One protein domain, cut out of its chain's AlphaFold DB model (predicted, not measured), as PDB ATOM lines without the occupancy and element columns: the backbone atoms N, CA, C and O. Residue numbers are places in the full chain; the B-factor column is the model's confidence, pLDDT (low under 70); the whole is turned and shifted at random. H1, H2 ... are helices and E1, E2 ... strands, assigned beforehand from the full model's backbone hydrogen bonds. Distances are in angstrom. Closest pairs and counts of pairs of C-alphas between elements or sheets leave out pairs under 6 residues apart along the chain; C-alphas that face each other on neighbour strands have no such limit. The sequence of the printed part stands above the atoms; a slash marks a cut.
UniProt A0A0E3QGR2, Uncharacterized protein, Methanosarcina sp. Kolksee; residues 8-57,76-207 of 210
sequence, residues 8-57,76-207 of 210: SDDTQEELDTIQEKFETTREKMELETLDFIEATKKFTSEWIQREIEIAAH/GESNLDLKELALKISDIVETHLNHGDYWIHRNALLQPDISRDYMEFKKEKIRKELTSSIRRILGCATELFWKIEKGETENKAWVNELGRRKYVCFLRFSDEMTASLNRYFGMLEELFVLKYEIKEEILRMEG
ATOM      1  N   SER A   8     117.143 128.074 187.610       58.66
ATOM      2  CA  SER A   8     118.222 128.751 186.859       58.66
ATOM      3  C   SER A   8     118.563 128.101 185.520       58.66
ATOM      4  O   SER A   8     119.066 128.793 184.643       58.66
ATOM      5  N   ASP A   9     118.320 126.796 185.378       62.56
ATOM      6  CA  ASP A   9     118.626 126.048 184.147       62.56
ATOM      7  C   ASP A   9     117.633 126.422 183.031       62.56
ATOM      8  O   ASP A   9     118.039 126.756 181.924       62.56
ATOM      9  N   ASP A  10     116.344 126.519 183.381       74.25
ATOM     10  CA  ASP A  10     115.239 126.874 182.474       74.25
ATOM     11  C   ASP A  10     115.407 128.296 181.893       74.25
ATOM     12  O   ASP A  10     115.301 128.513 180.690       74.25
ATOM     13  N   THR A  11     115.793 129.275 182.726       79.06
ATOM     14  CA  THR A  11     116.046 130.661 182.278       79.06
ATOM     15  C   THR A  11     117.284 130.795 181.390       79.06
ATOM     16  O   THR A  11     117.339 131.671 180.529       79.06
ATOM     17  N   GLN A  12     118.299 129.950 181.604       86.00
ATOM     18  CA  GLN A  12     119.505 129.964 180.776       86.00
ATOM     19  C   GLN A  12     119.220 129.346 179.402       86.00
ATOM     20  O   GLN A  12     119.618 129.920 178.393       86.00
ATOM     21  N   GLU A  13     118.481 128.235 179.353       88.19
ATOM     22  CA  GLU A  13     118.058 127.595 178.102       88.19
ATOM     23  C   GLU A  13     117.144 128.515 177.267       88.19
ATOM     24  O   GLU A  13     117.305 128.628 176.045       88.19
ATOM     25  N   GLU A  14     116.231 129.245 177.918       88.94
ATOM     26  CA  GLU A  14     115.414 130.279 177.271       88.94
ATOM     27  C   GLU A  14     116.278 131.408 176.688       88.94
ATOM     28  O   GLU A  14     116.106 131.778 175.520       88.94
ATOM     29  N   LEU A  15     117.239 131.933 177.459       91.69
ATOM     30  CA  LEU A  15     118.149 132.983 176.996       91.69
ATOM     31  C   LEU A  15     118.983 132.524 175.792       91.69
ATOM     32  O   LEU A  15     119.086 133.260 174.807       91.69
ATOM     33  N   ASP A  16     119.545 131.319 175.857       92.69
ATOM     34  CA  ASP A  16     120.363 130.744 174.788       92.69
ATOM     35  C   ASP A  16     119.538 130.584 173.501       92.69
ATOM     36  O   ASP A  16     119.979 130.972 172.417       92.69
ATOM     37  N   THR A  17     118.284 130.134 173.624       94.62
ATOM     38  CA  THR A  17     117.347 130.015 172.495       94.62
ATOM     39  C   THR A  17     117.044 131.370 171.845       94.62
ATOM     40  O   THR A  17     116.972 131.484 170.617       94.62
ATOM     41  N   ILE A  18     116.837 132.426 172.642       94.00
ATOM     42  CA  ILE A  18     116.562 133.772 172.114       94.00
ATOM     43  C   ILE A  18     117.815 134.336 171.429       94.00
ATOM     44  O   ILE A  18     117.706 134.954 170.368       94.00
ATOM     45  N   GLN A  19     119.005 134.094 171.985       93.38
ATOM     46  CA  GLN A  19     120.273 134.503 171.375       93.38
ATOM     47  C   GLN A  19     120.532 133.792 170.042       93.38
ATOM     48  O   GLN A  19     120.921 134.443 169.074       93.38
ATOM     49  N   GLU A  20     120.253 132.490 169.950       95.50
ATOM     50  CA  GLU A  20     120.375 131.739 168.696       95.50
ATOM     51  C   GLU A  20     119.450 132.308 167.611       95.50
ATOM     52  O   GLU A  20     119.876 132.550 166.474       95.50
ATOM     53  N   LYS A  21     118.189 132.600 167.963       96.00
ATOM     54  CA  LYS A  21     117.246 133.269 167.052       96.00
ATOM     55  C   LYS A  21     117.739 134.651 166.648       96.00
ATOM     56  O   LYS A  21     117.631 135.012 165.479       96.00
ATOM     57  N   PHE A  22     118.292 135.414 167.588       93.69
ATOM     58  CA  PHE A  22     118.827 136.747 167.328       93.69
ATOM     59  C   PHE A  22     119.947 136.708 166.286       93.69
ATOM     60  O   PHE A  22     119.881 137.445 165.302       93.69
ATOM     61  N   GLU A  23     120.930 135.820 166.441       94.25
ATOM     62  CA  GLU A  23     122.024 135.688 165.471       94.25
ATOM     63  C   GLU A  23     121.538 135.133 164.126       94.25
ATOM     64  O   GLU A  23     121.861 135.700 163.082       94.25
ATOM     65  N   THR A  24     120.649 134.137 164.128       96.31
ATOM     66  CA  THR A  24     120.034 133.614 162.893       96.31
ATOM     67  C   THR A  24     119.299 134.712 162.115       96.31
ATOM     68  O   THR A  24     119.364 134.783 160.885       96.31
ATOM     69  N   THR A  25     118.586 135.600 162.811       95.88
ATOM     70  CA  THR A  25     117.898 136.733 162.184       95.88
ATOM     71  C   THR A  25     118.895 137.740 161.617       95.88
ATOM     72  O   THR A  25     118.687 138.232 160.509       95.88
ATOM     73  N   ARG A  26     120.022 138.001 162.294       94.19
ATOM     74  CA  ARG A  26     121.090 138.859 161.748       94.19
ATOM     75  C   ARG A  26     121.696 138.290 160.471       94.19
ATOM     76  O   ARG A  26     121.912 139.053 159.534       94.19
ATOM     77  N   GLU A  27     121.926 136.983 160.406       95.38
ATOM     78  CA  GLU A  27     122.434 136.323 159.199       95.38
ATOM     79  C   GLU A  27     121.459 136.461 158.023       95.38
ATOM     80  O   GLU A  27     121.858 136.828 156.918       95.38
ATOM     81  N   LYS A  28     120.157 136.257 158.252       96.81
ATOM     82  CA  LYS A  28     119.134 136.469 157.214       96.81
ATOM     83  C   LYS A  28     119.059 137.931 156.761       96.81
ATOM     84  O   LYS A  28     118.872 138.199 155.576       96.81
ATOM     85  N   MET A  29     119.232 138.882 157.679       95.62
ATOM     86  CA  MET A  29     119.295 140.310 157.346       95.62
ATOM     87  C   MET A  29     120.510 140.662 156.488       95.62
ATOM     88  O   MET A  29     120.401 141.532 155.619       95.62
ATOM     89  N   GLU A  30     121.641 139.993 156.702       95.44
ATOM     90  CA  GLU A  30     122.824 140.142 155.855       95.44
ATOM     91  C   GLU A  30     122.543 139.623 154.439       95.44
ATOM     92  O   GLU A  30     122.844 140.313 153.468       95.44
ATOM     93  N   LEU A  31     121.872 138.476 154.301       95.88
ATOM     94  CA  LEU A  31     121.471 137.958 152.988       95.88
ATOM     95  C   LEU A  31     120.548 138.930 152.239       95.88
ATOM     96  O   LEU A  31     120.816 139.256 151.087       95.88
ATOM     97  N   GLU A  32     119.525 139.478 152.899       95.75
ATOM     98  CA  GLU A  32     118.663 140.487 152.262       95.75
ATOM     99  C   GLU A  32     119.413 141.780 151.928       95.75
ATOM    100  O   GLU A  32     119.088 142.465 150.963       95.75
ATOM    101  N   THR A  33     120.443 142.127 152.697       95.25
ATOM    102  CA  THR A  33     121.301 143.270 152.371       95.25
ATOM    103  C   THR A  33     122.046 143.035 151.059       95.25
ATOM    104  O   THR A  33     122.084 143.921 150.202       95.25
ATOM    105  N   LEU A  34     122.602 141.836 150.877       95.44
ATOM    106  CA  LEU A  34     123.269 141.441 149.639       95.44
ATOM    107  C   LEU A  34     122.288 141.399 148.460       95.44
ATOM    108  O   LEU A  34     122.609 141.923 147.394       95.44
ATOM    109  N   ASP A  35     121.073 140.885 148.663       96.44
ATOM    110  CA  ASP A  35     120.019 140.884 147.640       96.44
ATOM    111  C   ASP A  35     119.639 142.308 147.210       96.44
ATOM    112  O   ASP A  35     119.502 142.592 146.017       96.44
ATOM    113  N   PHE A  36     119.511 143.242 148.159       96.44
ATOM    114  CA  PHE A  36     119.240 144.647 147.854       96.44
ATOM    115  C   PHE A  36     120.379 145.296 147.054       96.44
ATOM    116  O   PHE A  36     120.133 146.060 146.110       96.44
ATOM    117  N   ILE A  37     121.631 145.005 147.422       95.81
ATOM    118  CA  ILE A  37     122.826 145.484 146.715       95.81
ATOM    119  C   ILE A  37     122.825 144.961 145.276       95.81
ATOM    120  O   ILE A  37     122.981 145.748 144.341       95.81
ATOM    121  N   GLU A  38     122.580 143.668 145.080       96.75
ATOM    122  CA  GLU A  38     122.567 143.045 143.756       96.75
ATOM    123  C   GLU A  38     121.429 143.583 142.879       96.75
ATOM    124  O   GLU A  38     121.649 143.989 141.733       96.75
ATOM    125  N   ALA A  39     120.227 143.725 143.445       96.44
ATOM    126  CA  ALA A  39     119.105 144.371 142.769       96.44
ATOM    127  C   ALA A  39     119.440 145.817 142.362       96.44
ATOM    128  O   ALA A  39     119.035 146.276 141.292       96.44
ATOM    129  N   THR A  40     120.233 146.532 143.168       95.50
ATOM    130  CA  THR A  40     120.689 147.891 142.840       95.50
ATOM    131  C   THR A  40     121.702 147.903 141.693       95.50
ATOM    132  O   THR A  40     121.641 148.800 140.846       95.50
ATOM    133  N   LYS A  41     122.618 146.927 141.615       95.19
ATOM    134  CA  LYS A  41     123.559 146.791 140.484       95.19
ATOM    135  C   LYS A  41     122.816 146.586 139.174       95.19
ATOM    136  O   LYS A  41     123.074 147.303 138.202       95.19
ATOM    137  N   LYS A  42     121.856 145.658 139.173       94.00
ATOM    138  CA  LYS A  42     120.986 145.390 138.025       94.00
ATOM    139  C   LYS A  42     120.199 146.638 137.635       94.00
ATOM    140  O   LYS A  42     120.298 147.089 136.497       94.00
ATOM    141  N   PHE A  43     119.512 147.252 138.598       93.44
ATOM    142  CA  PHE A  43     118.744 148.476 138.386       93.44
ATOM    143  C   PHE A  43     119.586 149.603 137.771       93.44
ATOM    144  O   PHE A  43     119.177 150.224 136.793       93.44
ATOM    145  N   THR A  44     120.779 149.851 138.317       91.75
ATOM    146  CA  THR A  44     121.684 150.909 137.843       91.75
ATOM    147  C   THR A  44     122.166 150.634 136.422       91.75
ATOM    148  O   THR A  44     122.195 151.546 135.597       91.75
ATOM    149  N   SER A  45     122.508 149.381 136.120       90.00
ATOM    150  CA  SER A  45     122.977 148.972 134.793       90.00
ATOM    151  C   SER A  45     121.881 149.115 133.737       90.00
ATOM    152  O   SER A  45     122.113 149.720 132.692       90.00
ATOM    153  N   GLU A  46     120.669 148.634 134.030       89.06
ATOM    154  CA  GLU A  46     119.508 148.795 133.146       89.06
ATOM    155  C   GLU A  46     119.165 150.268 132.926       89.06
ATOM    156  O   GLU A  46     118.831 150.677 131.815       89.06
ATOM    157  N   TRP A  47     119.244 151.076 133.983       87.56
ATOM    158  CA  TRP A  47     118.970 152.501 133.899       87.56
ATOM    159  C   TRP A  47     119.990 153.210 132.996       87.56
ATOM    160  O   TRP A  47     119.589 153.921 132.079       87.56
ATOM    161  N   ILE A  48     121.290 152.948 133.178       83.50
ATOM    162  CA  ILE A  48     122.356 153.467 132.305       83.50
ATOM    163  C   ILE A  48     122.117 153.055 130.854       83.50
ATOM    164  O   ILE A  48     122.196 153.894 129.962       83.50
ATOM    165  N   GLN A  49     121.797 151.784 130.606       82.12
ATOM    166  CA  GLN A  49     121.543 151.297 129.254       82.12
ATOM    167  C   GLN A  49     120.367 152.030 128.592       82.12
ATOM    168  O   GLN A  49     120.475 152.438 127.438       82.12
ATOM    169  N   ARG A  50     119.272 152.268 129.324       79.88
ATOM    170  CA  ARG A  50     118.138 153.055 128.813       79.88
ATOM    171  C   ARG A  50     118.544 154.485 128.479       79.88
ATOM    172  O   ARG A  50     118.136 154.997 127.443       79.88
ATOM    173  N   GLU A  51     119.360 155.126 129.312       75.31
ATOM    174  CA  GLU A  51     119.866 156.474 129.020       75.31
ATOM    175  C   GLU A  51     120.751 156.497 127.764       75.31
ATOM    176  O   GLU A  51     120.637 157.422 126.960       75.31
ATOM    177  N   ILE A  52     121.578 155.466 127.551       74.25
ATOM    178  CA  ILE A  52     122.371 155.293 126.321       74.25
ATOM    179  C   ILE A  52     121.451 155.184 125.105       74.25
ATOM    180  O   ILE A  52     121.647 155.880 124.109       74.25
ATOM    181  N   GLU A  53     120.434 154.325 125.181       72.12
ATOM    182  CA  GLU A  53     119.470 154.117 124.101       72.12
ATOM    183  C   GLU A  53     118.709 155.410 123.777       72.12
ATOM    184  O   GLU A  53     118.593 155.771 122.604       72.12
ATOM    185  N   ILE A  54     118.262 156.152 124.794       69.38
ATOM    186  CA  ILE A  54     117.594 157.451 124.628       69.38
ATOM    187  C   ILE A  54     118.532 158.471 123.971       69.38
ATOM    188  O   ILE A  54     118.120 159.162 123.038       69.38
ATOM    189  N   ALA A  55     119.787 158.559 124.419       65.56
ATOM    190  CA  ALA A  55     120.770 159.477 123.850       65.56
ATOM    191  C   ALA A  55     121.098 159.139 122.385       65.56
ATOM    192  O   ALA A  55     121.237 160.047 121.567       65.56
ATOM    193  N   ALA A  56     121.169 157.851 122.035       63.25
ATOM    194  CA  ALA A  56     121.448 157.386 120.676       63.25
ATOM    195  C   ALA A  56     120.274 157.596 119.699       63.25
ATOM    196  O   ALA A  56     120.502 157.790 118.506       63.25
ATOM    197  N   HIS A  57     119.030 157.568 120.191       58.03
ATOM    198  CA  HIS A  57     117.817 157.648 119.365       58.03
ATOM    199  C   HIS A  57     117.104 159.006 119.438       58.03
ATOM    200  O   HIS A  57     116.006 159.138 118.897       58.03
ATOM    201  N   GLY A  76     129.281 157.438 115.674       38.47
ATOM    202  CA  GLY A  76     130.605 156.846 115.594       38.47
ATOM    203  C   GLY A  76     130.716 155.863 116.744       38.47
ATOM    204  O   GLY A  76     130.379 156.230 117.864       38.47
ATOM    205  N   GLU A  77     131.120 154.634 116.429       42.16
ATOM    206  CA  GLU A  77     131.288 153.486 117.328       42.16
ATOM    207  C   GLU A  77     131.619 153.904 118.766       42.16
ATOM    208  O   GLU A  77     132.700 154.434 119.053       42.16
ATOM    209  N   SER A  78     130.668 153.683 119.676       48.12
ATOM    210  CA  SER A  78     130.919 153.831 121.099       48.12
ATOM    211  C   SER A  78     132.000 152.818 121.477       48.12
ATOM    212  O   SER A  78     131.797 151.608 121.434       48.12
ATOM    213  N   ASN A  79     133.180 153.305 121.865       50.69
ATOM    214  CA  ASN A  79     134.247 152.481 122.453       50.69
ATOM    215  C   ASN A  79     133.891 152.058 123.898       50.69
ATOM    216  O   ASN A  79     134.758 151.999 124.769       50.69
ATOM    217  N   LEU A  80     132.606 151.842 124.186       57.47
ATOM    218  CA  LEU A  80     132.112 151.401 125.481       57.47
ATOM    219  C   LEU A  80     132.163 149.880 125.517       57.47
ATOM    220  O   LEU A  80     131.274 149.207 124.997       57.47
ATOM    221  N   ASP A  81     133.181 149.331 126.177       71.31
ATOM    222  CA  ASP A  81     133.080 147.954 126.640       71.31
ATOM    223  C   ASP A  81     131.999 147.901 127.728       71.31
ATOM    224  O   ASP A  81     132.206 148.291 128.880       71.31
ATOM    225  N   LEU A  82     130.806 147.440 127.345       72.50
ATOM    226  CA  LEU A  82     129.663 147.283 128.242       72.50
ATOM    227  C   LEU A  82     129.995 146.390 129.446       72.50
ATOM    228  O   LEU A  82     129.406 146.565 130.513       72.50
ATOM    229  N   LYS A  83     130.959 145.468 129.311       77.00
ATOM    230  CA  LYS A  83     131.429 144.653 130.437       77.00
ATOM    231  C   LYS A  83     132.247 145.483 131.416       77.00
ATOM    232  O   LYS A  83     132.022 145.390 132.619       77.00
ATOM    233  N   GLU A  84     133.153 146.321 130.921       81.56
ATOM    234  CA  GLU A  84     133.931 147.239 131.757       81.56
ATOM    235  C   GLU A  84     133.019 148.248 132.475       81.56
ATOM    236  O   GLU A  84     133.209 148.534 133.658       81.56
ATOM    237  N   LEU A  85     131.983 148.742 131.791       81.88
ATOM    238  CA  LEU A  85     130.963 149.614 132.373       81.88
ATOM    239  C   LEU A  85     130.196 148.923 133.509       81.88
ATOM    240  O   LEU A  85     130.058 149.499 134.587       81.88
ATOM    241  N   ALA A  86     129.731 147.691 133.285       83.81
ATOM    242  CA  ALA A  86     129.009 146.915 134.289       83.81
ATOM    243  C   ALA A  86     129.866 146.644 135.537       83.81
ATOM    244  O   ALA A  86     129.379 146.786 136.659       83.81
ATOM    245  N   LEU A  87     131.154 146.331 135.356       87.88
ATOM    246  CA  LEU A  87     132.095 146.152 136.466       87.88
ATOM    247  C   LEU A  87     132.255 147.440 137.280       87.88
ATOM    248  O   LEU A  87     132.085 147.424 138.496       87.88
ATOM    249  N   LYS A  88     132.477 148.583 136.619       89.00
ATOM    250  CA  LYS A  88     132.612 149.869 137.318       89.00
ATOM    251  C   LYS A  88     131.318 150.301 138.015       89.00
ATOM    252  O   LYS A  88     131.376 150.904 139.083       89.00
ATOM    253  N   ILE A  89     130.153 149.998 137.438       89.56
ATOM    254  CA  ILE A  89     128.855 150.220 138.091       89.56
ATOM    255  C   ILE A  89     128.746 149.365 139.353       89.56
ATOM    256  O   ILE A  89     128.360 149.885 140.398       89.56
ATOM    257  N   SER A  90     129.119 148.085 139.274       92.50
ATOM    258  CA  SER A  90     129.143 147.197 140.436       92.50
ATOM    259  C   SER A  90     130.017 147.770 141.554       92.50
ATOM    260  O   SER A  90     129.553 147.873 142.688       92.50
ATOM    261  N   ASP A  91     131.228 148.235 141.236       92.19
ATOM    262  CA  ASP A  91     132.145 148.831 142.216       92.19
ATOM    263  C   ASP A  91     131.558 150.089 142.886       92.19
ATOM    264  O   ASP A  91     131.677 150.273 144.102       92.19
ATOM    265  N   ILE A  92     130.887 150.953 142.115       91.56
ATOM    266  CA  ILE A  92     130.209 152.155 142.636       91.56
ATOM    267  C   ILE A  92     129.078 151.768 143.594       91.56
ATOM    268  O   ILE A  92     128.920 152.396 144.644       91.56
ATOM    269  N   VAL A  93     128.286 150.754 143.240       93.56
ATOM    270  CA  VAL A  93     127.172 150.281 144.070       93.56
ATOM    271  C   VAL A  93     127.689 149.713 145.388       93.56
ATOM    272  O   VAL A  93     127.220 150.132 146.445       93.56
ATOM    273  N   GLU A  94     128.690 148.833 145.341       93.50
ATOM    274  CA  GLU A  94     129.331 148.268 146.535       93.50
ATOM    275  C   GLU A  94     129.887 149.376 147.440       93.50
ATOM    276  O   GLU A  94     129.592 149.417 148.633       93.50
ATOM    277  N   THR A  95     130.590 150.355 146.864       91.19
ATOM    278  CA  THR A  95     131.155 151.501 147.599       91.19
ATOM    279  C   THR A  95     130.091 152.356 148.297       91.19
ATOM    280  O   THR A  95     130.380 153.044 149.271       91.19
ATOM    281  N   HIS A  96     128.854 152.383 147.802       89.75
ATOM    282  CA  HIS A  96     127.812 153.253 148.350       89.75
ATOM    283  C   HIS A  96     126.747 152.536 149.171       89.75
ATOM    284  O   HIS A  96     126.065 153.205 149.949       89.75
ATOM    285  N   LEU A  97     126.603 151.218 149.031       91.56
ATOM    286  CA  LEU A  97     125.608 150.438 149.766       91.56
ATOM    287  C   LEU A  97     126.213 149.412 150.715       91.56
ATOM    288  O   LEU A  97     125.588 149.118 151.729       91.56
ATOM    289  N   ASN A  98     127.418 148.904 150.468       88.62
ATOM    290  CA  ASN A  98     128.034 147.887 151.320       88.62
ATOM    291  C   ASN A  98     128.807 148.498 152.504       88.62
ATOM    292  O   ASN A  98     129.913 148.094 152.860       88.62
ATOM    293  N   HIS A  99     128.228 149.524 153.121       78.81
ATOM    294  CA  HIS A  99     128.747 150.163 154.328       78.81
ATOM    295  C   HIS A  99     127.743 149.993 155.472       78.81
ATOM    296  O   HIS A  99     126.533 150.021 155.261       78.81
ATOM    297  N   GLY A 100     128.248 149.778 156.692       65.06
ATOM    298  CA  GLY A 100     127.450 149.354 157.853       65.06
ATOM    299  C   GLY A 100     126.462 150.386 158.409       65.06
ATOM    300  O   GLY A 100     125.668 150.054 159.288       65.06
ATOM    301  N   ASP A 101     126.474 151.619 157.905       73.25
ATOM    302  CA  ASP A 101     125.709 152.726 158.487       73.25
ATOM    303  C   ASP A 101     124.190 152.581 158.282       73.25
ATOM    304  O   ASP A 101     123.408 152.945 159.163       73.25
ATOM    305  N   TYR A 102     123.760 152.008 157.153       81.62
ATOM    306  CA  TYR A 102     122.340 151.772 156.843       81.62
ATOM    307  C   TYR A 102     121.823 150.479 157.484       81.62
ATOM    308  O   TYR A 102     120.656 150.355 157.868       81.62
ATOM    309  N   TRP A 103     122.716 149.500 157.599       90.62
ATOM    310  CA  TRP A 103     122.395 148.128 157.950       90.62
ATOM    311  C   TRP A 103     122.492 147.935 159.456       90.62
ATOM    312  O   TRP A 103     123.502 147.497 159.997       90.62
ATOM    313  N   ILE A 104     121.410 148.291 160.149       88.00
ATOM    314  CA  ILE A 104     121.322 148.258 161.613       88.00
ATOM    315  C   ILE A 104     121.833 146.939 162.225       88.00
ATOM    316  O   ILE A 104     122.513 146.997 163.245       88.00
ATOM    317  N   HIS A 105     121.575 145.780 161.612       89.75
ATOM    318  CA  HIS A 105     122.028 144.477 162.128       89.75
ATOM    319  C   HIS A 105     123.563 144.318 162.188       89.75
ATOM    320  O   HIS A 105     124.073 143.498 162.958       89.75
ATOM    321  N   ARG A 106     124.315 145.119 161.417       88.69
ATOM    322  CA  ARG A 106     125.784 145.179 161.456       88.69
ATOM    323  C   ARG A 106     126.312 146.029 162.620       88.69
ATOM    324  O   ARG A 106     127.492 145.953 162.944       88.69
ATOM    325  N   ASN A 107     125.456 146.815 163.282       80.62
ATOM    326  CA  ASN A 107     125.830 147.673 164.407       80.62
ATOM    327  C   ASN A 107     125.577 146.988 165.758       80.62
ATOM    328  O   ASN A 107     124.455 146.604 166.078       80.62
ATOM    329  N   ALA A 108     126.594 146.943 166.621       62.91
ATOM    330  CA  ALA A 108     126.479 146.348 167.959       62.91
ATOM    331  C   ALA A 108     125.567 147.149 168.924       62.91
ATOM    332  O   ALA A 108     125.011 146.604 169.878       62.91
ATOM    333  N   LEU A 109     125.367 148.449 168.669       63.00
ATOM    334  CA  LEU A 109     124.699 149.395 169.579       63.00
ATOM    335  C   LEU A 109     123.180 149.536 169.365       63.00
ATOM    336  O   LEU A 109     122.611 150.596 169.626       63.00
ATOM    337  N   LEU A 110     122.502 148.487 168.896       69.31
ATOM    338  CA  LEU A 110     121.035 148.456 168.819       69.31
ATOM    339  C   LEU A 110     120.417 148.833 170.186       69.31
ATOM    340  O   LEU A 110     120.640 148.141 171.174       69.31
ATOM    341  N   GLN A 111     119.680 149.936 170.273       70.62
ATOM    342  CA  GLN A 111     118.967 150.308 171.500       70.62
ATOM    343  C   GLN A 111     117.643 149.533 171.535       70.62
ATOM    344  O   GLN A 111     116.898 149.630 170.561       70.62
ATOM    345  N   PRO A 112     117.343 148.763 172.594       64.75
ATOM    346  CA  PRO A 112     116.085 148.035 172.707       64.75
ATOM    347  C   PRO A 112     114.960 149.008 173.080       64.75
ATOM    348  O   PRO A 112     114.631 149.178 174.252       64.75
ATOM    349  N   ASP A 113     114.415 149.681 172.071       66.56
ATOM    350  CA  ASP A 113     113.157 150.423 172.149       66.56
ATOM    351  C   ASP A 113     112.201 149.834 171.107       66.56
ATOM    352  O   ASP A 113     112.468 149.868 169.906       66.56
ATOM    353  N   ILE A 114     111.116 149.241 171.597       65.06
ATOM    354  CA  ILE A 114     110.081 148.554 170.812       65.06
ATOM    355  C   ILE A 114     108.895 149.468 170.486       65.06
ATOM    356  O   ILE A 114     107.885 149.009 169.946       65.06
ATOM    357  N   SER A 115     108.973 150.767 170.794       77.88
ATOM    358  CA  SER A 115     107.905 151.686 170.418       77.88
ATOM    359  C   SER A 115     107.743 151.723 168.897       77.88
ATOM    360  O   SER A 115     108.696 151.873 168.125       77.88
ATOM    361  N   ARG A 116     106.490 151.590 168.453       79.19
ATOM    362  CA  ARG A 116     106.133 151.610 167.031       79.19
ATOM    363  C   ARG A 116     106.652 152.870 166.332       79.19
ATOM    364  O   ARG A 116     107.139 152.785 165.209       79.19
ATOM    365  N   ASP A 117     106.591 154.013 167.010       84.62
ATOM    366  CA  ASP A 117     107.058 155.293 166.474       84.62
ATOM    367  C   ASP A 117     108.578 155.307 166.264       84.62
ATOM    368  O   ASP A 117     109.057 155.806 165.243       84.62
ATOM    369  N   TYR A 118     109.348 154.706 167.179       84.00
ATOM    370  CA  TYR A 118     110.792 154.550 167.014       84.00
ATOM    371  C   TYR A 118     111.128 153.635 165.835       84.00
ATOM    372  O   TYR A 118     111.998 153.959 165.022       84.00
ATOM    373  N   MET A 119     110.410 152.518 165.707       85.94
ATOM    374  CA  MET A 119     110.594 151.570 164.612       85.94
ATOM    375  C   MET A 119     110.307 152.211 163.248       85.94
ATOM    376  O   MET A 119     111.142 152.159 162.344       85.94
ATOM    377  N   GLU A 120     109.164 152.882 163.103       90.19
ATOM    378  CA  GLU A 120     108.814 153.576 161.860       90.19
ATOM    379  C   GLU A 120     109.793 154.713 161.547       90.19
ATOM    380  O   GLU A 120     110.211 154.870 160.397       90.19
ATOM    381  N   PHE A 121     110.265 155.443 162.563       89.38
ATOM    382  CA  PHE A 121     111.332 156.427 162.393       89.38
ATOM    383  C   PHE A 121     112.624 155.799 161.846       89.38
ATOM    384  O   PHE A 121     113.239 156.359 160.933       89.38
ATOM    385  N   LYS A 122     113.046 154.632 162.356       88.44
ATOM    386  CA  LYS A 122     114.242 153.924 161.864       88.44
ATOM    387  C   LYS A 122     114.082 153.462 160.424       88.44
ATOM    388  O   LYS A 122     114.976 153.721 159.619       88.44
ATOM    389  N   LYS A 123     112.952 152.838 160.086       92.00
ATOM    390  CA  LYS A 123     112.651 152.414 158.709       92.00
ATOM    391  C   LYS A 123     112.673 153.601 157.752       92.00
ATOM    392  O   LYS A 123     113.309 153.539 156.702       92.00
ATOM    393  N   GLU A 124     112.037 154.710 158.127       92.25
ATOM    394  CA  GLU A 124     111.997 155.919 157.305       92.25
ATOM    395  C   GLU A 124     113.379 156.558 157.138       92.25
ATOM    396  O   GLU A 124     113.740 156.999 156.043       92.25
ATOM    397  N   LYS A 125     114.193 156.569 158.200       90.69
ATOM    398  CA  LYS A 125     115.583 157.028 158.125       90.69
ATOM    399  C   LYS A 125     116.387 156.190 157.126       90.69
ATOM    400  O   LYS A 125     117.010 156.770 156.238       90.69
ATOM    401  N   ILE A 126     116.314 154.860 157.220       91.62
ATOM    402  CA  ILE A 126     116.990 153.942 156.289       91.62
ATOM    403  C   ILE A 126     116.525 154.202 154.852       91.62
ATOM    404  O   ILE A 126     117.356 154.380 153.967       91.62
ATOM    405  N   ARG A 127     115.208 154.303 154.606       91.69
ATOM    406  CA  ARG A 127     114.664 154.594 153.265       91.69
ATOM    407  C   ARG A 127     115.241 155.878 152.676       91.69
ATOM    408  O   ARG A 127     115.656 155.887 151.516       91.69
ATOM    409  N   LYS A 128     115.279 156.961 153.457       89.62
ATOM    410  CA  LYS A 128     115.820 158.258 153.018       89.62
ATOM    411  C   LYS A 128     117.308 158.179 152.698       89.62
ATOM    412  O   LYS A 128     117.743 158.731 151.686       89.62
ATOM    413  N   GLU A 129     118.075 157.500 153.542       89.44
ATOM    414  CA  GLU A 129     119.513 157.328 153.355       89.44
ATOM    415  C   GLU A 129     119.822 156.468 152.124       89.44
ATOM    416  O   GLU A 129     120.554 156.930 151.251       89.44
ATOM    417  N   LEU A 130     119.172 155.308 151.974       91.56
ATOM    418  CA  LEU A 130     119.294 154.455 150.787       91.56
ATOM    419  C   LEU A 130     118.894 155.204 149.512       91.56
ATOM    420  O   LEU A 130     119.621 155.173 148.523       91.56
ATOM    421  N   THR A 131     117.789 155.959 149.542       89.69
ATOM    422  CA  THR A 131     117.361 156.794 148.405       89.69
ATOM    423  C   THR A 131     118.435 157.809 148.027       89.69
ATOM    424  O   THR A 131     118.724 158.009 146.846       89.69
ATOM    425  N   SER A 132     119.054 158.451 149.021       87.75
ATOM    426  CA  SER A 132     120.145 159.390 148.779       87.75
ATOM    427  C   SER A 132     121.375 158.698 148.184       87.75
ATOM    428  O   SER A 132     121.994 159.261 147.281       87.75
ATOM    429  N   SER A 133     121.726 157.503 148.664       89.50
ATOM    430  CA  SER A 133     122.855 156.721 148.146       89.50
ATOM    431  C   SER A 133     122.614 156.259 146.713       89.50
ATOM    432  O   SER A 133     123.487 156.430 145.870       89.50
ATOM    433  N   ILE A 134     121.408 155.795 146.388       90.56
ATOM    434  CA  ILE A 134     121.042 155.385 145.024       90.56
ATOM    435  C   ILE A 134     121.099 156.565 144.054       90.56
ATOM    436  O   ILE A 134     121.653 156.439 142.966       90.56
ATOM    437  N   ARG A 135     120.622 157.753 144.451       87.69
ATOM    438  CA  ARG A 135     120.810 158.961 143.628       87.69
ATOM    439  C   ARG A 135     122.288 159.249 143.386       87.69
ATOM    440  O   ARG A 135     122.654 159.636 142.284       87.69
ATOM    441  N   ARG A 136     123.147 159.072 144.390       87.56
ATOM    442  CA  ARG A 136     124.592 159.263 144.222       87.56
ATOM    443  C   ARG A 136     125.187 158.243 143.250       87.56
ATOM    444  O   ARG A 136     125.917 158.650 142.356       87.56
ATOM    445  N   ILE A 137     124.830 156.966 143.390       90.75
ATOM    446  CA  ILE A 137     125.248 155.876 142.497       90.75
ATOM    447  C   ILE A 137     124.916 156.212 141.045       90.75
ATOM    448  O   ILE A 137     125.800 156.160 140.197       90.75
ATOM    449  N   LEU A 138     123.673 156.613 140.766       88.06
ATOM    450  CA  LEU A 138     123.249 156.934 139.403       88.06
ATOM    451  C   LEU A 138     124.008 158.126 138.840       88.06
ATOM    452  O   LEU A 138     124.492 158.051 137.721       88.06
ATOM    453  N   GLY A 139     124.193 159.192 139.624       84.50
ATOM    454  CA  GLY A 139     124.995 160.324 139.171       84.50
ATOM    455  C   GLY A 139     126.446 159.934 138.870       84.50
ATOM    456  O   GLY A 139     126.983 160.336 137.839       84.50
ATOM    457  N   CYS A 140     127.069 159.098 139.709       85.44
ATOM    458  CA  CYS A 140     128.409 158.564 139.449       85.44
ATOM    459  C   CYS A 140     128.443 157.696 138.181       85.44
ATOM    460  O   CYS A 140     129.366 157.821 137.377       85.44
ATOM    461  N   ALA A 141     127.431 156.856 137.970       85.31
ATOM    462  CA  ALA A 141     127.315 156.028 136.778       85.31
ATOM    463  C   ALA A 141     127.118 156.886 135.509       85.31
ATOM    464  O   ALA A 141     127.766 156.641 134.492       85.31
ATOM    465  N   THR A 142     126.306 157.946 135.573       80.38
ATOM    466  CA  THR A 142     126.113 158.907 134.474       80.38
ATOM    467  C   THR A 142     127.399 159.658 134.136       80.38
ATOM    468  O   THR A 142     127.730 159.813 132.962       80.38
ATOM    469  N   GLU A 143     128.159 160.119 135.134       80.44
ATOM    470  CA  GLU A 143     129.470 160.741 134.899       80.44
ATOM    471  C   GLU A 143     130.437 159.781 134.211       80.44
ATOM    472  O   GLU A 143     131.178 160.178 133.311       80.44
ATOM    473  N   LEU A 144     130.441 158.523 134.647       79.19
ATOM    474  CA  LEU A 144     131.290 157.486 134.088       79.19
ATOM    475  C   LEU A 144     130.947 157.219 132.621       79.19
ATOM    476  O   LEU A 144     131.851 157.178 131.791       79.19
ATOM    477  N   PHE A 145     129.658 157.143 132.292       75.88
ATOM    478  CA  PHE A 145     129.182 157.054 130.915       75.88
ATOM    479  C   PHE A 145     129.659 158.241 130.055       75.88
ATOM    480  O   PHE A 145     130.309 158.040 129.027       75.88
ATOM    481  N   TRP A 146     129.429 159.483 130.493       71.44
ATOM    482  CA  TRP A 146     129.802 160.675 129.717       71.44
ATOM    483  C   TRP A 146     131.308 160.865 129.545       71.44
ATOM    484  O   TRP A 146     131.747 161.372 128.508       71.44
ATOM    485  N   LYS A 147     132.106 160.437 130.531       70.50
ATOM    486  CA  LYS A 147     133.568 160.379 130.399       70.50
ATOM    487  C   LYS A 147     133.979 159.471 129.241       70.50
ATOM    488  O   LYS A 147     134.899 159.830 128.508       70.50
ATOM    489  N   ILE A 148     133.298 158.340 129.047       68.88
ATOM    490  CA  ILE A 148     133.617 157.411 127.958       68.88
ATOM    491  C   ILE A 148     133.139 157.959 126.601       68.88
ATOM    492  O   ILE A 148     133.890 157.925 125.629       68.88
ATOM    493  N   GLU A 149     131.964 158.592 126.545       65.44
ATOM    494  CA  GLU A 149     131.415 159.230 125.329       65.44
ATOM    495  C   GLU A 149     132.093 160.565 124.931       65.44
ATOM    496  O   GLU A 149     131.695 161.243 123.970       65.44
ATOM    497  N   LYS A 150     133.143 160.983 125.657       62.03
ATOM    498  CA  LYS A 150     133.827 162.281 125.480       62.03
ATOM    499  C   LYS A 150     132.823 163.449 125.438       62.03
ATOM    500  O   LYS A 150     132.899 164.304 124.546       62.03
ATOM    501  N   GLY A 151     131.815 163.414 126.309       60.50
ATOM    502  CA  GLY A 151     130.805 164.462 126.477       60.50
ATOM    503  C   GLY A 151     131.128 165.391 127.651       60.50
ATOM    504  O   GLY A 151     131.949 165.059 128.506       60.50
ATOM    505  N   GLU A 152     130.486 166.560 127.710       56.56
ATOM    506  CA  GLU A 152     130.568 167.434 128.889       56.56
ATOM    507  C   GLU A 152     129.822 166.806 130.073       56.56
ATOM    508  O   GLU A 152     128.637 166.489 129.985       56.56
ATOM    509  N   THR A 153     130.526 166.634 131.188       54.59
ATOM    510  CA  THR A 153     130.065 165.864 132.355       54.59
ATOM    511  C   THR A 153     129.505 166.736 133.479       54.59
ATOM    512  O   THR A 153     128.732 166.257 134.303       54.59
ATOM    513  N   GLU A 154     129.887 168.012 133.559       52.44
ATOM    514  CA  GLU A 154     130.089 168.577 134.896       52.44
ATOM    515  C   GLU A 154     128.834 169.038 135.649       52.44
ATOM    516  O   GLU A 154     128.917 169.152 136.867       52.44
ATOM    517  N   ASN A 155     127.670 169.257 135.013       52.31
ATOM    518  CA  ASN A 155     126.517 169.834 135.737       52.31
ATOM    519  C   ASN A 155     125.102 169.417 135.290       52.31
ATOM    520  O   ASN A 155     124.138 169.818 135.936       52.31
ATOM    521  N   LYS A 156     124.916 168.631 134.222       56.66
ATOM    522  CA  LYS A 156     123.553 168.355 133.703       56.66
ATOM    523  C   LYS A 156     122.758 167.354 134.553       56.66
ATOM    524  O   LYS A 156     121.537 167.435 134.626       56.66
ATOM    525  N   ALA A 157     123.461 166.434 135.208       63.62
ATOM    526  CA  ALA A 157     122.891 165.326 135.975       63.62
ATOM    527  C   ALA A 157     122.672 165.635 137.467       63.62
ATOM    528  O   ALA A 157     121.948 164.908 138.145       63.62
ATOM    529  N   TRP A 158     123.308 166.685 137.995       70.31
ATOM    530  CA  TRP A 158     123.432 166.919 139.434       70.31
ATOM    531  C   TRP A 158     122.715 168.190 139.887       70.31
ATOM    532  O   TRP A 158     122.789 169.231 139.245       70.31
ATOM    533  N   VAL A 159     122.093 168.123 141.061       66.00
ATOM    534  CA  VAL A 159     121.574 169.263 141.825       66.00
ATOM    535  C   VAL A 159     122.250 169.329 143.185       66.00
ATOM    536  O   VAL A 159     122.563 168.303 143.790       66.00
ATOM    537  N   ASN A 160     122.470 170.542 143.687       70.06
ATOM    538  CA  ASN A 160     122.919 170.751 145.059       70.06
ATOM    539  C   ASN A 160     121.701 170.828 145.985       70.06
ATOM    540  O   ASN A 160     120.971 171.815 145.972       70.06
ATOM    541  N   GLU A 161     121.515 169.815 146.830       63.28
ATOM    542  CA  GLU A 161     120.518 169.817 147.902       63.28
ATOM    543  C   GLU A 161     121.227 169.753 149.257       63.28
ATOM    544  O   GLU A 161     121.951 168.796 149.539       63.28
ATOM    545  N   LEU A 162     121.008 170.759 150.114       66.06
ATOM    546  CA  LEU A 162     121.589 170.835 151.468       66.06
ATOM    547  C   LEU A 162     123.124 170.669 151.482       66.06
ATOM    548  O   LEU A 162     123.684 169.975 152.329       66.06
ATOM    549  N   GLY A 163     123.809 171.271 150.505       65.62
ATOM    550  CA  GLY A 163     125.271 171.205 150.377       65.62
ATOM    551  C   GLY A 163     125.816 169.876 149.842       65.62
ATOM    552  O   GLY A 163     127.031 169.700 149.797       65.62
ATOM    553  N   ARG A 164     124.955 168.938 149.423       67.56
ATOM    554  CA  ARG A 164     125.352 167.664 148.805       67.56
ATOM    555  C   ARG A 164     124.881 167.604 147.354       67.56
ATOM    556  O   ARG A 164     123.725 167.915 147.066       67.56
ATOM    557  N   ARG A 165     125.756 167.156 146.450       68.44
ATOM    558  CA  ARG A 165     125.386 166.854 145.060       68.44
ATOM    559  C   ARG A 165     124.525 165.591 145.027       68.44
ATOM    560  O   ARG A 165     124.923 164.559 145.568       68.44
ATOM    561  N   LYS A 166     123.353 165.671 144.400       66.56
ATOM    562  CA  LYS A 166     122.440 164.545 144.166       66.56
ATOM    563  C   LYS A 166     122.032 164.486 142.707       66.56
ATOM    564  O   LYS A 166     121.925 165.525 142.065       66.56
ATOM    565  N   TYR A 167     121.791 163.284 142.198       73.62
ATOM    566  CA  TYR A 167     121.239 163.131 140.862       73.62
ATOM    567  C   TYR A 167     119.843 163.768 140.779       73.62
ATOM    568  O   TYR A 167     119.045 163.628 141.709       73.62
ATOM    569  N   VAL A 168     119.576 164.482 139.683       65.69
ATOM    570  CA  VAL A 168     118.368 165.299 139.437       65.69
ATOM    571  C   VAL A 168     117.070 164.495 139.508       65.69
ATOM    572  O   VAL A 168     116.026 165.038 139.864       65.69
ATOM    573  N   CYS A 169     117.105 163.209 139.155       64.69
ATOM    574  CA  CYS A 169     115.886 162.434 138.963       64.69
ATOM    575  C   CYS A 169     115.202 162.031 140.283       64.69
ATOM    576  O   CYS A 169     115.840 161.619 141.259       64.69
ATOM    577  N   PHE A 170     113.867 162.091 140.285       62.06
ATOM    578  CA  PHE A 170     113.044 161.474 141.316       62.06
ATOM    579  C   PHE A 170     112.946 159.970 141.054       62.06
ATOM    580  O   PHE A 170     112.352 159.540 140.067       62.06
ATOM    581  N   LEU A 171     113.515 159.170 141.952       68.38
ATOM    582  CA  LEU A 171     113.564 157.721 141.809       68.38
ATOM    583  C   LEU A 171     112.595 157.008 142.738       68.38
ATOM    584  O   LEU A 171     112.494 157.329 143.922       68.38
ATOM    585  N   ARG A 172     111.944 155.994 142.173       81.31
ATOM    586  CA  ARG A 172     111.336 154.890 142.911       81.31
ATOM    587  C   ARG A 172     112.301 153.710 142.850       81.31
ATOM    588  O   ARG A 172     112.963 153.524 141.832       81.31
ATOM    589  N   PHE A 173     112.391 152.946 143.933       89.06
ATOM    590  CA  PHE A 173     113.123 151.680 143.920       89.06
ATOM    591  C   PHE A 173     112.475 150.713 142.932       89.06
ATOM    592  O   PHE A 173     111.272 150.809 142.675       89.06
ATOM    593  N   SER A 174     113.270 149.791 142.386       91.94
ATOM    594  CA  SER A 174     112.710 148.674 141.629       91.94
ATOM    595  C   SER A 174     111.841 147.801 142.539       91.94
ATOM    596  O   SER A 174     111.936 147.866 143.772       91.94
ATOM    597  N   ASP A 175     111.002 146.962 141.939       94.50
ATOM    598  CA  ASP A 175     110.173 146.018 142.692       94.50
ATOM    599  C   ASP A 175     111.041 145.044 143.504       94.50
ATOM    600  O   ASP A 175     110.739 144.766 144.662       94.50
ATOM    601  N   GLU A 176     112.170 144.604 142.939       96.00
ATOM    602  CA  GLU A 176     113.149 143.722 143.589       96.00
ATOM    603  C   GLU A 176     113.781 144.392 144.821       96.00
ATOM    604  O   GLU A 176     113.760 143.830 145.918       96.00
ATOM    605  N   MET A 177     114.256 145.635 144.670       95.56
ATOM    606  CA  MET A 177     114.805 146.434 145.773       95.56
ATOM    607  C   MET A 177     113.753 146.692 146.857       95.56
ATOM    608  O   MET A 177     114.037 146.596 148.049       95.56
ATOM    609  N   THR A 178     112.521 147.007 146.455       95.75
ATOM    610  CA  THR A 178     111.411 147.262 147.380       95.75
ATOM    611  C   THR A 178     111.044 146.005 148.161       95.75
ATOM    612  O   THR A 178     110.859 146.068 149.376       95.75
ATOM    613  N   ALA A 179     110.962 144.857 147.486       97.06
ATOM    614  CA  ALA A 179     110.649 143.582 148.110       97.06
ATOM    615  C   ALA A 179     111.725 143.175 149.125       97.06
ATOM    616  O   ALA A 179     111.381 142.835 150.257       97.06
ATOM    617  N   SER A 180     113.002 143.274 148.751       96.88
ATOM    618  CA  SER A 180     114.117 142.973 149.654       96.88
ATOM    619  C   SER A 180     114.144 143.909 150.864       96.88
ATOM    620  O   SER A 180     114.177 143.454 152.007       96.88
ATOM    621  N   LEU A 181     113.976 145.219 150.655       95.81
ATOM    622  CA  LEU A 181     113.939 146.179 151.759       95.81
ATOM    623  C   LEU A 181     112.753 145.950 152.709       95.81
ATOM    624  O   LEU A 181     112.880 146.129 153.919       95.81
ATOM    625  N   ASN A 182     111.595 145.534 152.190       96.88
ATOM    626  CA  ASN A 182     110.447 145.190 153.028       96.88
ATOM    627  C   ASN A 182     110.709 143.938 153.876       96.88
ATOM    628  O   ASN A 182     110.354 143.933 155.054       96.88
ATOM    629  N   ARG A 183     111.361 142.907 153.319       97.50
ATOM    630  CA  ARG A 183     111.780 141.721 154.088       97.50
ATOM    631  C   ARG A 183     112.806 142.088 155.154       97.50
ATOM    632  O   ARG A 183     112.637 141.709 156.311       97.50
ATOM    633  N   TYR A 184     113.791 142.913 154.798       96.25
ATOM    634  CA  TYR A 184     114.753 143.472 155.743       96.25
ATOM    635  C   TYR A 184     114.060 144.193 156.909       96.25
ATOM    636  O   TYR A 184     114.426 143.994 158.064       96.25
ATOM    637  N   PHE A 185     113.032 145.004 156.639       95.12
ATOM    638  CA  PHE A 185     112.282 145.690 157.694       95.12
ATOM    639  C   PHE A 185     111.455 144.759 158.576       95.12
ATOM    640  O   PHE A 185     111.362 145.037 159.767       95.12
ATOM    641  N   GLY A 186     110.900 143.672 158.038       94.88
ATOM    642  CA  GLY A 186     110.232 142.660 158.861       94.88
ATOM    643  C   GLY A 186     111.202 141.997 159.842       94.88
ATOM    644  O   GLY A 186     110.923 141.911 161.033       94.88
ATOM    645  N   MET A 187     112.393 141.625 159.370       95.44
ATOM    646  CA  MET A 187     113.429 141.054 160.241       95.44
ATOM    647  C   MET A 187     114.011 142.076 161.217       95.44
ATOM    648  O   MET A 187     114.384 141.724 162.329       95.44
ATOM    649  N   LEU A 188     114.069 143.353 160.835       92.12
ATOM    650  CA  LEU A 188     114.465 144.420 161.749       92.12
ATOM    651  C   LEU A 188     113.499 144.507 162.936       92.12
ATOM    652  O   LEU A 188     113.952 144.636 164.066       92.12
ATOM    653  N   GLU A 189     112.189 144.421 162.703       92.19
ATOM    654  CA  GLU A 189     111.202 144.386 163.789       92.19
ATOM    655  C   GLU A 189     111.424 143.192 164.717       92.19
ATOM    656  O   GLU A 189     111.491 143.371 165.932       92.19
ATOM    657  N   GLU A 190     111.614 142.004 164.142       92.88
ATOM    658  CA  GLU A 190     111.921 140.782 164.888       92.88
ATOM    659  C   GLU A 190     113.193 140.941 165.734       92.88
ATOM    660  O   GLU A 190     113.188 140.646 166.928       92.88
ATOM    661  N   LEU A 191     114.264 141.500 165.162       91.50
ATOM    662  CA  LEU A 191     115.530 141.731 165.855       91.50
ATOM    663  C   LEU A 191     115.367 142.654 167.075       91.50
ATOM    664  O   LEU A 191     116.018 142.459 168.102       91.50
ATOM    665  N   PHE A 192     114.503 143.666 166.979       89.31
ATOM    666  CA  PHE A 192     114.203 144.569 168.092       89.31
ATOM    667  C   PHE A 192     113.412 143.886 169.207       89.31
ATOM    668  O   PHE A 192     113.717 144.114 170.380       89.31
ATOM    669  N   VAL A 193     112.439 143.041 168.851       90.19
ATOM    670  CA  VAL A 193     111.688 142.224 169.814       90.19
ATOM    671  C   VAL A 193     112.634 141.271 170.539       90.19
ATOM    672  O   VAL A 193     112.711 141.319 171.763       90.19
ATOM    673  N   LEU A 194     113.446 140.509 169.802       91.44
ATOM    674  CA  LEU A 194     114.420 139.576 170.378       91.44
ATOM    675  C   LEU A 194     115.421 140.293 171.295       91.44
ATOM    676  O   LEU A 194     115.736 139.809 172.378       91.44
ATOM    677  N   LYS A 195     115.899 141.490 170.922       89.44
ATOM    678  CA  LYS A 195     116.807 142.262 171.785       89.44
ATOM    679  C   LYS A 195     116.145 142.721 173.083       89.44
ATOM    680  O   LYS A 195     116.811 142.792 174.117       89.44
ATOM    681  N   TYR A 196     114.867 143.082 173.017       88.81
ATOM    682  CA  TYR A 196     114.086 143.408 174.203       88.81
ATOM    683  C   TYR A 196     113.928 142.169 175.094       88.81
ATOM    684  O   TYR A 196     114.243 142.247 176.275       88.81
ATOM    685  N   GLU A 197     113.561 141.017 174.527       90.44
ATOM    686  CA  GLU A 197     113.429 139.746 175.255       90.44
ATOM    687  C   GLU A 197     114.736 139.324 175.944       90.44
ATOM    688  O   GLU A 197     114.718 139.013 177.132       90.44
ATOM    689  N   ILE A 198     115.884 139.421 175.257       90.44
ATOM    690  CA  ILE A 198     117.213 139.174 175.853       90.44
ATOM    691  C   ILE A 198     117.436 140.070 177.076       90.44
ATOM    692  O   ILE A 198     117.919 139.615 178.111       90.44
ATOM    693  N   LYS A 199     117.102 141.361 176.969       88.94
ATOM    694  CA  LYS A 199     117.272 142.314 178.072       88.94
ATOM    695  C   LYS A 199     116.376 141.960 179.261       88.94
ATOM    696  O   LYS A 199     116.845 142.025 180.396       88.94
ATOM    697  N   GLU A 200     115.118 141.606 179.012       88.44
ATOM    698  CA  GLU A 200     114.179 141.186 180.059       88.44
ATOM    699  C   GLU A 200     114.652 139.910 180.759       88.44
ATOM    700  O   GLU A 200     114.585 139.825 181.984       88.44
ATOM    701  N   GLU A 201     115.169 138.934 180.008       89.00
ATOM    702  CA  GLU A 201     115.664 137.678 180.574       89.00
ATOM    703  C   GLU A 201     116.896 137.894 181.454       89.00
ATOM    704  O   GLU A 201     116.937 137.436 182.593       89.00
ATOM    705  N   ILE A 202     117.850 138.711 180.999       88.25
ATOM    706  CA  ILE A 202     119.015 139.091 181.810       88.25
ATOM    707  C   ILE A 202     118.575 139.767 183.117       88.25
ATOM    708  O   ILE A 202     119.093 139.448 184.186       88.25
ATOM    709  N   LEU A 203     117.594 140.677 183.071       87.50
ATOM    710  CA  LEU A 203     117.080 141.339 184.277       87.50
ATOM    711  C   LEU A 203     116.382 140.357 185.231       87.50
ATOM    712  O   LEU A 203     116.569 140.454 186.449       87.50
ATOM    713  N   ARG A 204     115.632 139.387 184.688       86.25
ATOM    714  CA  ARG A 204     115.022 138.293 185.460       86.25
ATOM    715  C   ARG A 204     116.081 137.440 186.154       86.25
ATOM    716  O   ARG A 204     115.958 137.214 187.359       86.25
ATOM    717  N   MET A 205     117.137 137.044 185.442       84.81
ATOM    718  CA  MET A 205     118.270 136.291 185.998       84.81
ATOM    719  C   MET A 205     119.022 137.077 187.082       84.81
ATOM    720  O   MET A 205     119.411 136.513 188.103       84.81
ATOM    721  N   GLU A 206     119.184 138.393 186.914       86.56
ATOM    722  CA  GLU A 206     119.811 139.278 187.906       86.56
ATOM    723  C   GLU A 206     118.919 139.564 189.134       86.56
ATOM    724  O   GLU A 206     119.337 140.273 190.054       86.56
ATOM    725  N   GLY A 207     117.682 139.052 189.167       78.00
ATOM    726  CA  GLY A 207     116.720 139.304 190.243       78.00
ATOM    727  C   GLY A 207     116.234 140.756 190.312       78.00
ATOM    728  O   GLY A 207     115.623 141.163 191.305       78.00
TER     729      GLY A 207
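This is residues 8 to 57 and 76 to 207 of the 210 residues of an uncharacterized protein of Methanosarcina sp. Kolksee (UniProt A0A0E3QGR2). A long rod of helices, loosely formed: H1 runs nearly its whole length, H4 packs along it the opposite way, and the helical hairpin of H2 and H3 packs on residues 37 to 48 of H1. A small two-strand hairpin, E1 and E2, sits on the outside of H3 near residues 132 to 143. The 182 printed residues hold four named helices and two named strands, in the order H1, H2, H3, E1, E2, H4; the sheet, E1 - E2, is antiparallel and the class is mostly helix. The whole is loose, with a radius of gyration of the C-alphas of 21.1 A and spans of 77 by 33 by 23 A.

H1, residues 8 to 57, begins with C-alpha 8 at (118.222, 128.751, 186.859) and is 73.4 A long. H2, residues 82 to 97, measures 22.1 A. H3, residues 116 to 148, begins with C-alpha 116 at (106.133, 151.610, 167.031) and measures 48.1 A. E1 is residues 158 to 161, 9.4 A, and E2 residues 164 to 167, 10.0 A. H4, residues 175 to 205, measures 45.1 A and ends with C-alpha 205 at (118.270, 136.291, 185.998).

H1 to H4 form an up-and-down bundle, each helix running against the one before it, and H1 is the hub. H1 and H4 touch at a shallow tilt of 19 degrees, opposite ways; their closest C-alphas, of Phe 36 and Met 177, are 5.2 A apart. With residues 37 to 45 alone H1 touches H2, at a steep tilt of 40 degrees, the closest C-alphas being those of Lys 41 and Ser 90, 5.6 A. With residues 40 to 48 alone it touches H3, the same way at a shallow tilt of 34 degrees, only just short of steep; C-alphas 44 and 138 are closest, 6.4 A. H2 and H3, a helical hairpin, touch at 31 degrees, a shallow tilt, with the C-alphas of His 96 and Ser 133 closest at 6.1 A. H3 and H4 are close but not clearly touching; H2 and H4 are apart. The closest C-alphas of H3 and E2 are those of Gly 139 and Tyr 167, 5.0 A. E1 and E2 are a hairpin, with N 159 and O 166 at 2.8 A and N 161 and O 164 at 2.9 A, within hydrogen-bond range. In H1, H2, H3 and H4 every O i to N i+4 pair is within hydrogen-bond range.

The two C-alphas farthest apart, of Gly 76 and Gly 207, are 77.9 A apart. Residues 58 to 75 are not printed, and C-alphas 57 and 76 are 13.4 A apart across the cut. The link from H2 to H3, residues 98 to 115, is long. The mean pLDDT of the printed part is 82.5; 39 residues are under 70, among them 76 to 80 and 148 to 157.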